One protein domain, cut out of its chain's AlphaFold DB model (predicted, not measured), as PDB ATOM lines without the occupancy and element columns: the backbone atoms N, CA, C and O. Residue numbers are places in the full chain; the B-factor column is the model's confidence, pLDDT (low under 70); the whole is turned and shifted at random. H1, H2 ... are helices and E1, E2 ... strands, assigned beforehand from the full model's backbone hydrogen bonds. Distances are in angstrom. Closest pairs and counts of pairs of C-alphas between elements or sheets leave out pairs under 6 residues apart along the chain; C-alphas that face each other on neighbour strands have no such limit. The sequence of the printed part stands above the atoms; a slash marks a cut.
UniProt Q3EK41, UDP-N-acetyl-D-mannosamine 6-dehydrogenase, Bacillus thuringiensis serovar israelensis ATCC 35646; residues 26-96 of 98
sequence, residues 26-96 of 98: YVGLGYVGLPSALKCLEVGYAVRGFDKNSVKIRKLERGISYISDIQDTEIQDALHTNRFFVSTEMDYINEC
ATOM      1  N   TYR A  26     -77.613  38.964   0.958       98.56
ATOM      2  CA  TYR A  26     -76.369  38.524   0.322       98.56
ATOM      3  C   TYR A  26     -76.549  38.420  -1.188       98.56
ATOM      4  O   TYR A  26     -77.238  37.530  -1.678       98.56
ATOM      5  N   VAL A  27     -75.886  39.300  -1.940       98.25
ATOM      6  CA  VAL A  27     -75.853  39.246  -3.408       98.25
ATOM      7  C   VAL A  27     -74.641  38.443  -3.876       98.25
ATOM      8  O   VAL A  27     -73.495  38.851  -3.716       98.25
ATOM      9  N   GLY A  28     -74.915  37.305  -4.504       98.06
ATOM     10  CA  GLY A  28     -73.941  36.318  -4.949       98.06
ATOM     11  C   GLY A  28     -73.695  35.245  -3.892       98.06
ATOM     12  O   GLY A  28     -72.998  35.470  -2.909       98.06
ATOM     13  N   LEU A  29     -74.166  34.025  -4.147       98.38
ATOM     14  CA  LEU A  29     -73.968  32.864  -3.271       98.38
ATOM     15  C   LEU A  29     -72.795  32.023  -3.783       98.38
ATOM     16  O   LEU A  29     -72.887  30.833  -4.077       98.38
ATOM     17  N   GLY A  30     -71.664  32.688  -4.001       96.88
ATOM     18  CA  GLY A  30     -70.410  32.037  -4.362       96.88
ATOM     19  C   GLY A  30     -69.662  31.498  -3.145       96.88
ATOM     20  O   GLY A  30     -70.202  31.418  -2.045       96.88
ATOM     21  N   TYR A  31     -68.378  31.215  -3.358       96.31
ATOM     22  CA  TYR A  31     -67.456  30.729  -2.329       96.31
ATOM     23  C   TYR A  31     -67.378  31.626  -1.084       96.31
ATOM     24  O   TYR A  31     -67.155  31.129   0.005       96.31
ATOM     25  N   VAL A  32     -67.585  32.939  -1.221       96.69
ATOM     26  CA  VAL A  32     -67.569  33.871  -0.079       96.69
ATOM     27  C   VAL A  32     -68.975  34.107   0.469       96.69
ATOM     28  O   VAL A  32     -69.187  34.074   1.681       96.69
ATOM     29  N   GLY A  33     -69.942  34.347  -0.419       97.81
ATOM     30  CA  GLY A  33     -71.279  34.779  -0.022       97.81
ATOM     31  C   GLY A  33     -72.072  33.710   0.720       97.81
ATOM     32  O   GLY A  33     -72.684  34.033   1.730       97.81
ATOM     33  N   LEU A  34     -72.020  32.443   0.285       98.50
ATOM     34  CA  LEU A  34     -72.767  31.376   0.958       98.50
ATOM     35  C   LEU A  34     -72.217  31.078   2.369       98.50
ATOM     36  O   LEU A  34     -73.013  31.145   3.303       98.50
ATOM     37  N   PRO A  35     -70.903  30.856   2.594       98.25
ATOM     38  CA  PRO A  35     -70.374  30.735   3.957       98.25
ATOM     39  C   PRO A  35     -70.695  31.937   4.848       98.25
ATOM     40  O   PRO A  35     -71.060  31.774   6.009       98.25
ATOM     41  N   SER A  36     -70.597  33.155   4.302       98.25
ATOM     42  CA  SER A  36     -70.884  34.378   5.063       98.25
ATOM     43  C   SER A  36     -72.359  34.464   5.469       98.25
ATOM     44  O   SER A  36     -72.662  34.813   6.609       98.25
ATOM     45  N   ALA A  37     -73.267  34.096   4.560       98.50
ATOM     46  CA  ALA A  37     -74.703  34.013   4.803       98.50
ATOM     47  C   ALA A  37     -75.036  32.999   5.907       98.50
ATOM     48  O   ALA A  37     -75.748  33.333   6.855       98.50
ATOM     49  N   LEU A  38     -74.467  31.791   5.837       98.50
ATOM     50  CA  LEU A  38     -74.657  30.763   6.864       98.50
ATOM     51  C   LEU A  38     -74.126  31.222   8.228       98.50
ATOM     52  O   LEU A  38     -74.806  31.060   9.240       98.50
ATOM     53  N   LYS A  39     -72.965  31.892   8.269       98.19
ATOM     54  CA  LYS A  39     -72.432  32.426   9.528       98.19
ATOM     55  C   LYS A  39     -73.315  33.525  10.121       98.19
ATOM     56  O   LYS A  39     -73.477  33.606  11.336       98.19
ATOM     57  N   CYS A  40     -73.907  34.368   9.277       98.19
ATOM     58  CA  CYS A  40     -74.849  35.397   9.712       98.19
ATOM     59  C   CYS A  40     -76.113  34.783  10.340       98.19
ATOM     60  O   CYS A  40     -76.576  35.228  11.396       98.19
ATOM     61  N   LEU A  41     -76.612  33.707   9.728       98.19
ATOM     62  CA  LEU A  41     -77.736  32.926  10.228       98.19
ATOM     63  C   LEU A  41     -77.430  32.276  11.589       98.19
ATOM     64  O   LEU A  41     -78.278  32.326  12.487       98.19
ATOM     65  N   GLU A  42     -76.226  31.715  11.752       97.81
ATOM     66  CA  GLU A  42     -75.729  31.109  13.001       97.81
ATOM     67  C   GLU A  42     -75.673  32.133  14.145       97.81
ATOM     68  O   GLU A  42     -76.051  31.834  15.275       97.81
ATOM     69  N   VAL A  43     -75.278  33.375  13.846       96.94
ATOM     70  CA  VAL A  43     -75.241  34.490  14.812       96.94
ATOM     71  C   VAL A  43     -76.646  35.014  15.169       96.94
ATOM     72  O   VAL A  43     -76.792  35.809  16.101       96.94
ATOM     73  N   GLY A  44     -77.688  34.556  14.468       97.94
ATOM     74  CA  GLY A  44     -79.091  34.767  14.836       97.94
ATOM     75  C   GLY A  44     -79.899  35.673  13.905       97.94
ATOM     76  O   GLY A  44     -81.081  35.868  14.161       97.94
ATOM     77  N   TYR A  45     -79.321  36.196  12.821       98.69
ATOM     78  CA  TYR A  45     -80.053  37.060  11.884       98.69
ATOM     79  C   TYR A  45     -80.934  36.267  10.913       98.69
ATOM     80  O   TYR A  45     -80.680  35.092  10.652       98.69
ATOM     81  N   ALA A  46     -81.952  36.912  10.343       98.62
ATOM     82  CA  ALA A  46     -82.592  36.420   9.125       98.62
ATOM     83  C   ALA A  46     -81.730  36.763   7.905       98.62
ATOM     84  O   ALA A  46     -81.087  37.812   7.869       98.62
ATOM     85  N   VAL A  47     -81.707  35.877   6.914       98.75
ATOM     86  CA  VAL A  47     -80.832  35.974   5.749       98.75
ATOM     87  C   VAL A  47     -81.616  35.727   4.467       98.75
ATOM     88  O   VAL A  47     -82.275  34.695   4.314       98.75
ATOM     89  N   ARG A  48     -81.479  36.653   3.513       98.69
ATOM     90  CA  ARG A  48     -81.953  36.501   2.133       98.69
ATOM     91  C   ARG A  48     -80.760  36.471   1.183       98.69
ATOM     92  O   ARG A  48     -80.027  37.446   1.049       98.69
ATOM     93  N   GLY A  49     -80.545  35.329   0.545       98.50
ATOM     94  CA  GLY A  49     -79.480  35.095  -0.419       98.50
ATOM     95  C   GLY A  49     -79.970  35.189  -1.862       98.50
ATOM     96  O   GLY A  49     -80.999  34.624  -2.219       98.50
ATOM     97  N   PHE A  50     -79.193  35.840  -2.718       98.75
ATOM     98  CA  PHE A  50     -79.528  36.049  -4.123       98.75
ATOM     99  C   PHE A  50     -78.401  35.570  -5.028       98.75
ATOM    100  O   PHE A  50     -77.240  35.916  -4.822       98.75
ATOM    101  N   ASP A  51     -78.706  34.807  -6.072       98.56
ATOM    102  CA  ASP A  51     -77.731  34.463  -7.115       98.56
ATOM    103  C   ASP A  51     -78.459  34.301  -8.453       98.56
ATOM    104  O   ASP A  51     -79.508  33.669  -8.529       98.56
ATOM    105  N   LYS A  52     -77.889  34.838  -9.536       97.94
ATOM    106  CA  LYS A  52     -78.459  34.709 -10.890       97.94
ATOM    107  C   LYS A  52     -78.452  33.266 -11.409       97.94
ATOM    108  O   LYS A  52     -79.124  32.944 -12.386       97.94
ATOM    109  N   ASN A  53     -77.631  32.397 -10.821       98.25
ATOM    110  CA  ASN A  53     -77.517  31.011 -11.234       98.25
ATOM    111  C   ASN A  53     -78.637  30.166 -10.607       98.25
ATOM    112  O   ASN A  53     -78.514  29.661  -9.492       98.25
ATOM    113  N   SER A  54     -79.694  29.925 -11.383       98.44
ATOM    114  CA  SER A  54     -80.845  29.128 -10.943       98.44
ATOM    115  C   SER A  54     -80.504  27.680 -10.561       98.44
ATOM    116  O   SER A  54     -81.229  27.067  -9.782       98.44
ATOM    117  N   VAL A  55     -79.397  27.111 -11.062       98.38
ATOM    118  CA  VAL A  55     -78.941  25.769 -10.658       98.38
ATOM    119  C   VAL A  55     -78.456  25.777  -9.211       98.38
ATOM    120  O   VAL A  55     -78.747  24.839  -8.475       98.38
ATOM    121  N   LYS A  56     -77.744  26.830  -8.791       98.25
ATOM    122  CA  LYS A  56     -77.302  26.986  -7.399       98.25
ATOM    123  C   LYS A  56     -78.490  27.134  -6.457       98.25
ATOM    124  O   LYS A  56     -78.565  26.400  -5.481       98.25
ATOM    125  N   ILE A  57     -79.428  28.022  -6.793       98.62
ATOM    126  CA  ILE A  57     -80.629  28.270  -5.983       98.62
ATOM    127  C   ILE A  57     -81.420  26.974  -5.783       98.62
ATOM    128  O   ILE A  57     -81.615  26.560  -4.646       98.62
ATOM    129  N   ARG A  58     -81.725  26.238  -6.862       98.75
ATOM    130  CA  ARG A  58     -82.440  24.951  -6.764       98.75
ATOM    131  C   ARG A  58     -81.711  23.887  -5.945       98.75
ATOM    132  O   ARG A  58     -82.361  23.002  -5.395       98.75
ATOM    133  N   LYS A  59     -80.373  23.899  -5.915       98.69
ATOM    134  CA  LYS A  59     -79.605  22.996  -5.046       98.69
ATOM    135  C   LYS A  59     -79.793  23.381  -3.580       98.69
ATOM    136  O   LYS A  59     -80.149  22.518  -2.783       98.69
ATOM    137  N   LEU A  60     -79.646  24.665  -3.256       98.75
ATOM    138  CA  LEU A  60     -79.809  25.155  -1.887       98.75
ATOM    139  C   LEU A  60     -81.224  24.939  -1.364       98.75
ATOM    140  O   LEU A  60     -81.357  24.443  -0.259       98.75
ATOM    141  N   GLU A  61     -82.261  25.202  -2.162       98.56
ATOM    142  CA  GLU A  61     -83.665  24.937  -1.795       98.56
ATOM    143  C   GLU A  61     -83.934  23.460  -1.467       98.56
ATOM    144  O   GLU A  61     -84.870  23.138  -0.742       98.56
ATOM    145  N   ARG A  62     -83.114  22.547  -1.999       98.50
ATOM    146  CA  ARG A  62     -83.188  21.103  -1.734       98.50
ATOM    147  C   ARG A  62     -82.274  20.654  -0.594       98.50
ATOM    148  O   ARG A  62     -82.137  19.452  -0.387       98.50
ATOM    149  N   GLY A  63     -81.627  21.581   0.111       98.50
ATOM    150  CA  GLY A  63     -80.675  21.249   1.166       98.50
ATOM    151  C   GLY A  63     -79.367  20.652   0.643       98.50
ATOM    152  O   GLY A  63     -78.751  19.861   1.346       98.50
ATOM    153  N   ILE A  64     -78.978  20.969  -0.598       98.62
ATOM    154  CA  ILE A  64     -77.775  20.434  -1.245       98.62
ATOM    155  C   ILE A  64     -76.758  21.559  -1.432       98.62
ATOM    156  O   ILE A  64     -77.024  22.562  -2.104       98.62
ATOM    157  N   SER A  65     -75.563  21.361  -0.892       98.06
ATOM    158  CA  SER A  65     -74.423  22.237  -1.101       98.06
ATOM    159  C   SER A  65     -73.805  22.024  -2.489       98.06
ATOM    160  O   SER A  65     -73.815  20.947  -3.087       98.06
ATOM    161  N   TYR A  66     -73.247  23.092  -3.046       97.19
ATOM    162  CA  TYR A  66     -72.366  23.041  -4.219       97.19
ATOM    163  C   TYR A  66     -70.962  23.568  -3.905       97.19
ATOM    164  O   TYR A  66     -70.156  23.722  -4.824       97.19
ATOM    165  N   ILE A  67     -70.689  23.880  -2.636       96.25
ATOM    166  CA  ILE A  67     -69.375  24.279  -2.137       96.25
ATOM    167  C   ILE A  67     -68.804  23.078  -1.391       96.25
ATOM    168  O   ILE A  67     -69.456  22.556  -0.496       96.25
ATOM    169  N   SER A  68     -67.601  22.642  -1.769       93.31
ATOM    170  CA  SER A  68     -66.953  21.442  -1.216       93.31
ATOM    171  C   SER A  68     -66.821  21.462   0.304       93.31
ATOM    172  O   SER A  68     -66.903  20.418   0.943       93.31
ATOM    173  N   ASP A  69     -66.632  22.654   0.864       94.31
ATOM    174  CA  ASP A  69     -66.293  22.850   2.270       94.31
ATOM    175  C   ASP A  69     -67.535  23.124   3.135       94.31
ATOM    176  O   ASP A  69     -67.400  23.435   4.312       94.31
ATOM    177  N   ILE A  70     -68.737  23.020   2.552       97.75
ATOM    178  CA  ILE A  70     -70.019  23.149   3.251       97.75
ATOM    179  C   ILE A  70     -70.785  21.847   3.065       97.75
ATOM    180  O   ILE A  70     -71.053  21.438   1.932       97.75
ATOM    181  N   GLN A  71     -71.154  21.214   4.171       98.31
ATOM    182  CA  GLN A  71     -71.932  19.982   4.162       98.31
ATOM    183  C   GLN A  71     -73.400  20.256   3.813       98.31
ATOM    184  O   GLN A  71     -73.958  21.298   4.155       98.31
ATOM    185  N   ASP A  72     -74.070  19.283   3.192       98.69
ATOM    186  CA  ASP A  72     -75.511  19.357   2.909       98.69
ATOM    187  C   ASP A  72     -76.334  19.590   4.187       98.69
ATOM    188  O   ASP A  72     -77.308  20.344   4.177       98.69
ATOM    189  N   THR A  73     -75.899  19.016   5.314       98.50
ATOM    190  CA  THR A  73     -76.537  19.202   6.625       98.50
ATOM    191  C   THR A  73     -76.548  20.662   7.067       98.50
ATOM    192  O   THR A  73     -77.541  21.104   7.627       98.50
ATOM    193  N   GLU A  74     -75.511  21.446   6.758       98.56
ATOM    194  CA  GLU A  74     -75.474  22.874   7.109       98.56
ATOM    195  C   GLU A  74     -76.533  23.671   6.336       98.56
ATOM    196  O   GLU A  74     -77.154  24.584   6.880       98.56
ATOM    197  N   ILE A  75     -76.788  23.307   5.073       98.69
ATOM    198  CA  ILE A  75     -77.854  23.924   4.271       98.69
ATOM    199  C   ILE A  75     -79.227  23.488   4.784       98.69
ATOM    200  O   ILE A  75     -80.136  24.308   4.887       98.69
ATOM    201  N   GLN A  76     -79.388  22.209   5.120       98.75
ATOM    202  CA  GLN A  76     -80.637  21.675   5.666       98.75
ATOM    203  C   GLN A  76     -80.989  22.342   6.996       98.75
ATOM    204  O   GLN A  76     -82.106  22.832   7.156       98.75
ATOM    205  N   ASP A  77     -80.027  22.442   7.911       98.50
ATOM    206  CA  ASP A  77     -80.192  23.135   9.186       98.50
ATOM    207  C   ASP A  77     -80.549  24.604   8.964       98.50
ATOM    208  O   ASP A  77     -81.477  25.115   9.596       98.50
ATOM    209  N   ALA A  78     -79.889  25.268   8.007       98.62
ATOM    210  CA  ALA A  78     -80.209  26.639   7.637       98.62
ATOM    211  C   ALA A  78     -81.662  26.792   7.165       98.62
ATOM    212  O   ALA A  78     -82.368  27.680   7.648       98.62
ATOM    213  N   LEU A  79     -82.143  25.914   6.281       98.56
ATOM    214  CA  LEU A  79     -83.536  25.912   5.827       98.56
ATOM    215  C   LEU A  79     -84.517  25.648   6.980       98.56
ATOM    216  O   LEU A  79     -85.521  26.350   7.099       98.56
ATOM    217  N   HIS A  80     -84.213  24.697   7.870       98.25
ATOM    218  CA  HIS A  80     -85.061  24.361   9.020       98.25
ATOM    219  C   HIS A  80     -85.246  25.525  10.001       98.25
ATOM    220  O   HIS A  80     -86.244  25.566  10.723       98.25
ATOM    221  N   THR A  81     -84.332  26.501  10.016       97.81
ATOM    222  CA  THR A  81     -84.505  27.707  10.839       97.81
ATOM    223  C   THR A  81     -85.690  28.579  10.413       97.81
ATOM    224  O   THR A  81     -86.093  29.443  11.190       97.81
ATOM    225  N   ASN A  82     -86.209  28.421   9.187       97.31
ATOM    226  CA  ASN A  82     -87.140  29.352   8.529       97.31
ATOM    227  C   ASN A  82     -86.636  30.810   8.462       97.31
ATOM    228  O   ASN A  82     -87.409  31.730   8.204       97.31
ATOM    229  N   ARG A  83     -85.336  31.032   8.693       98.31
ATOM    230  CA  ARG A  83     -84.661  32.335   8.627       98.31
ATOM    231  C   ARG A  83     -83.707  32.438   7.437       98.31
ATOM    232  O   ARG A  83     -83.120  33.496   7.246       98.31
ATOM    233  N   PHE A  84     -83.545  31.371   6.656       98.75
ATOM    234  CA  PHE A  84     -82.720  31.346   5.452       98.75
ATOM    235  C   PHE A  84     -83.593  31.212   4.208       98.75
ATOM    236  O   PHE A  84     -84.313  30.229   4.042       98.75
ATOM    237  N   PHE A  85     -83.512  32.205   3.331       98.69
ATOM    238  CA  PHE A  85     -84.219  32.243   2.058       98.69
ATOM    239  C   PHE A  85     -83.218  32.449   0.925       98.69
ATOM    240  O   PHE A  85     -82.285  33.237   1.065       98.69
ATOM    241  N   VAL A  86     -83.422  31.777  -0.207       98.69
ATOM    242  CA  VAL A  86     -82.589  31.925  -1.405       98.69
ATOM    243  C   VAL A  86     -83.466  32.151  -2.630       98.69
ATOM    244  O   VAL A  86     -84.532  31.556  -2.732       98.69
ATOM    245  N   SER A  87     -83.047  33.010  -3.559       98.62
ATOM    246  CA  SER A  87     -83.821  33.280  -4.776       98.62
ATOM    247  C   SER A  87     -82.961  33.769  -5.943       98.62
ATOM    248  O   SER A  87     -81.853  34.279  -5.761       98.62
ATOM    249  N   THR A  88     -83.484  33.619  -7.160       98.62
ATOM    250  CA  THR A  88     -83.001  34.330  -8.355       98.62
ATOM    251  C   THR A  88     -83.624  35.718  -8.499       98.62
ATOM    252  O   THR A  88     -83.066  36.563  -9.197       98.62
ATOM    253  N   GLU A  89     -84.758  35.955  -7.838       97.94
ATOM    254  CA  GLU A  89     -85.546  37.180  -7.944       97.94
ATOM    255  C   GLU A  89     -85.018  38.244  -6.985       97.94
ATOM    256  O   GLU A  89     -85.041  38.074  -5.764       97.94
ATOM    257  N   MET A  90     -84.556  39.362  -7.542       96.44
ATOM    258  CA  MET A  90     -83.986  40.453  -6.752       96.44
ATOM    259  C   MET A  90     -85.028  41.326  -6.053       96.44
ATOM    260  O   MET A  90     -84.662  42.055  -5.141       96.44
ATOM    261  N   ASP A  91     -86.312  41.243  -6.403       97.38
ATOM    262  CA  ASP A  91     -87.358  42.084  -5.797       97.38
ATOM    263  C   ASP A  91     -87.495  41.872  -4.278       97.38
ATOM    264  O   ASP A  91     -87.837  42.799  -3.541       97.38
ATOM    265  N   TYR A  92     -87.132  40.682  -3.791       96.81
ATOM    266  CA  TYR A  92     -87.062  40.350  -2.367       96.81
ATOM    267  C   TYR A  92     -85.958  41.105  -1.604       96.81
ATOM    268  O   TYR A  92     -85.928  41.046  -0.376       96.81
ATOM    269  N   ILE A  93     -85.054  41.826  -2.283       97.12
ATOM    270  CA  ILE A  93     -84.042  42.672  -1.628       97.12
ATOM    271  C   ILE A  93     -84.679  43.818  -0.831       97.12
ATOM    272  O   ILE A  93     -84.083  44.311   0.118       97.12
ATOM    273  N   ASN A  94     -85.915  44.204  -1.170       96.88
ATOM    274  CA  ASN A  94     -86.680  45.215  -0.434       96.88
ATOM    275  C   ASN A  94     -87.077  44.762   0.982       96.88
ATOM    276  O   ASN A  94     -87.553  45.569   1.776       96.88
ATOM    277  N   GLU A  95     -86.899  43.479   1.299       96.94
ATOM    278  CA  GLU A  95     -87.110  42.930   2.637       96.94
ATOM    279  C   GLU A  95     -85.831  42.921   3.490       96.94
ATOM    280  O   GLU A  95     -85.874  42.518   4.651       96.94
ATOM    281  N   CYS A  96     -84.689  43.333   2.927       98.00
ATOM    282  CA  CYS A  96     -83.409  43.419   3.623       98.00
ATOM    283  C   CYS A  96     -83.212  44.796   4.271       98.00
ATOM    284  O   CYS A  96     -83.596  45.830   3.729       98.00
TER     285      CYS A  96
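AT A GLANCE: This is residues 26 to 96 of the 98 residues of the protein "UDP-N-acetyl-D-mannosamine 6-dehydrogenase" of Bacillus thuringiensis serovar israelensis ATCC 35646 (UniProt Q3EK41). A short two-stranded wall, E1 beside E2, stands between H4 on one side and H1, H2 and H3 on the other; residues 26 to 27 pair in parallel with E1. The printed part has 71 residues, ordered H1 E1 H2 H3 E2 H4; the sheet is parallel and the class mixed. It is compact, radius of gyration of the C-alphas 10.8 A, spans 29 by 27 by 20 A.

IN THESE COORDINATES: H1, residues 33 to 42, begins at C-alpha (-71.279, 34.779, -0.022) and is 14.2 A long. E1 is 46 to 50, 13.6 A; H2 54 to 61; H3 72 to 80, 12.4 A; E2 84 to 87. H4, 90 to 95, ends at (-87.110, 42.930, 2.637).

HOW THE PARTS SIT: E1, H2, H3 and E2 form a strand-helix-strand unit, parallel neighbour strands joined through helices, its crossover right-handed. N 49 and O 85 are 2.8 A apart, within hydrogen-bond range. H1 touches H3, closest C-alphas Leu 38 and Ala 78, 7.0 A, at a steep tilt of 54 degrees. H1 and H4 are apart. H1, H2 and H3 have every O i to N i+4 pair within range; H4 has 0 of 2, but 3 of 3 O i to N i+3.

THE WHOLE: The C-alphas farthest apart, Ser 68 and Asn 94, are 30.9 A apart. The printed part has no cut, no link is long, and no printed residue is under 70 in pLDDT.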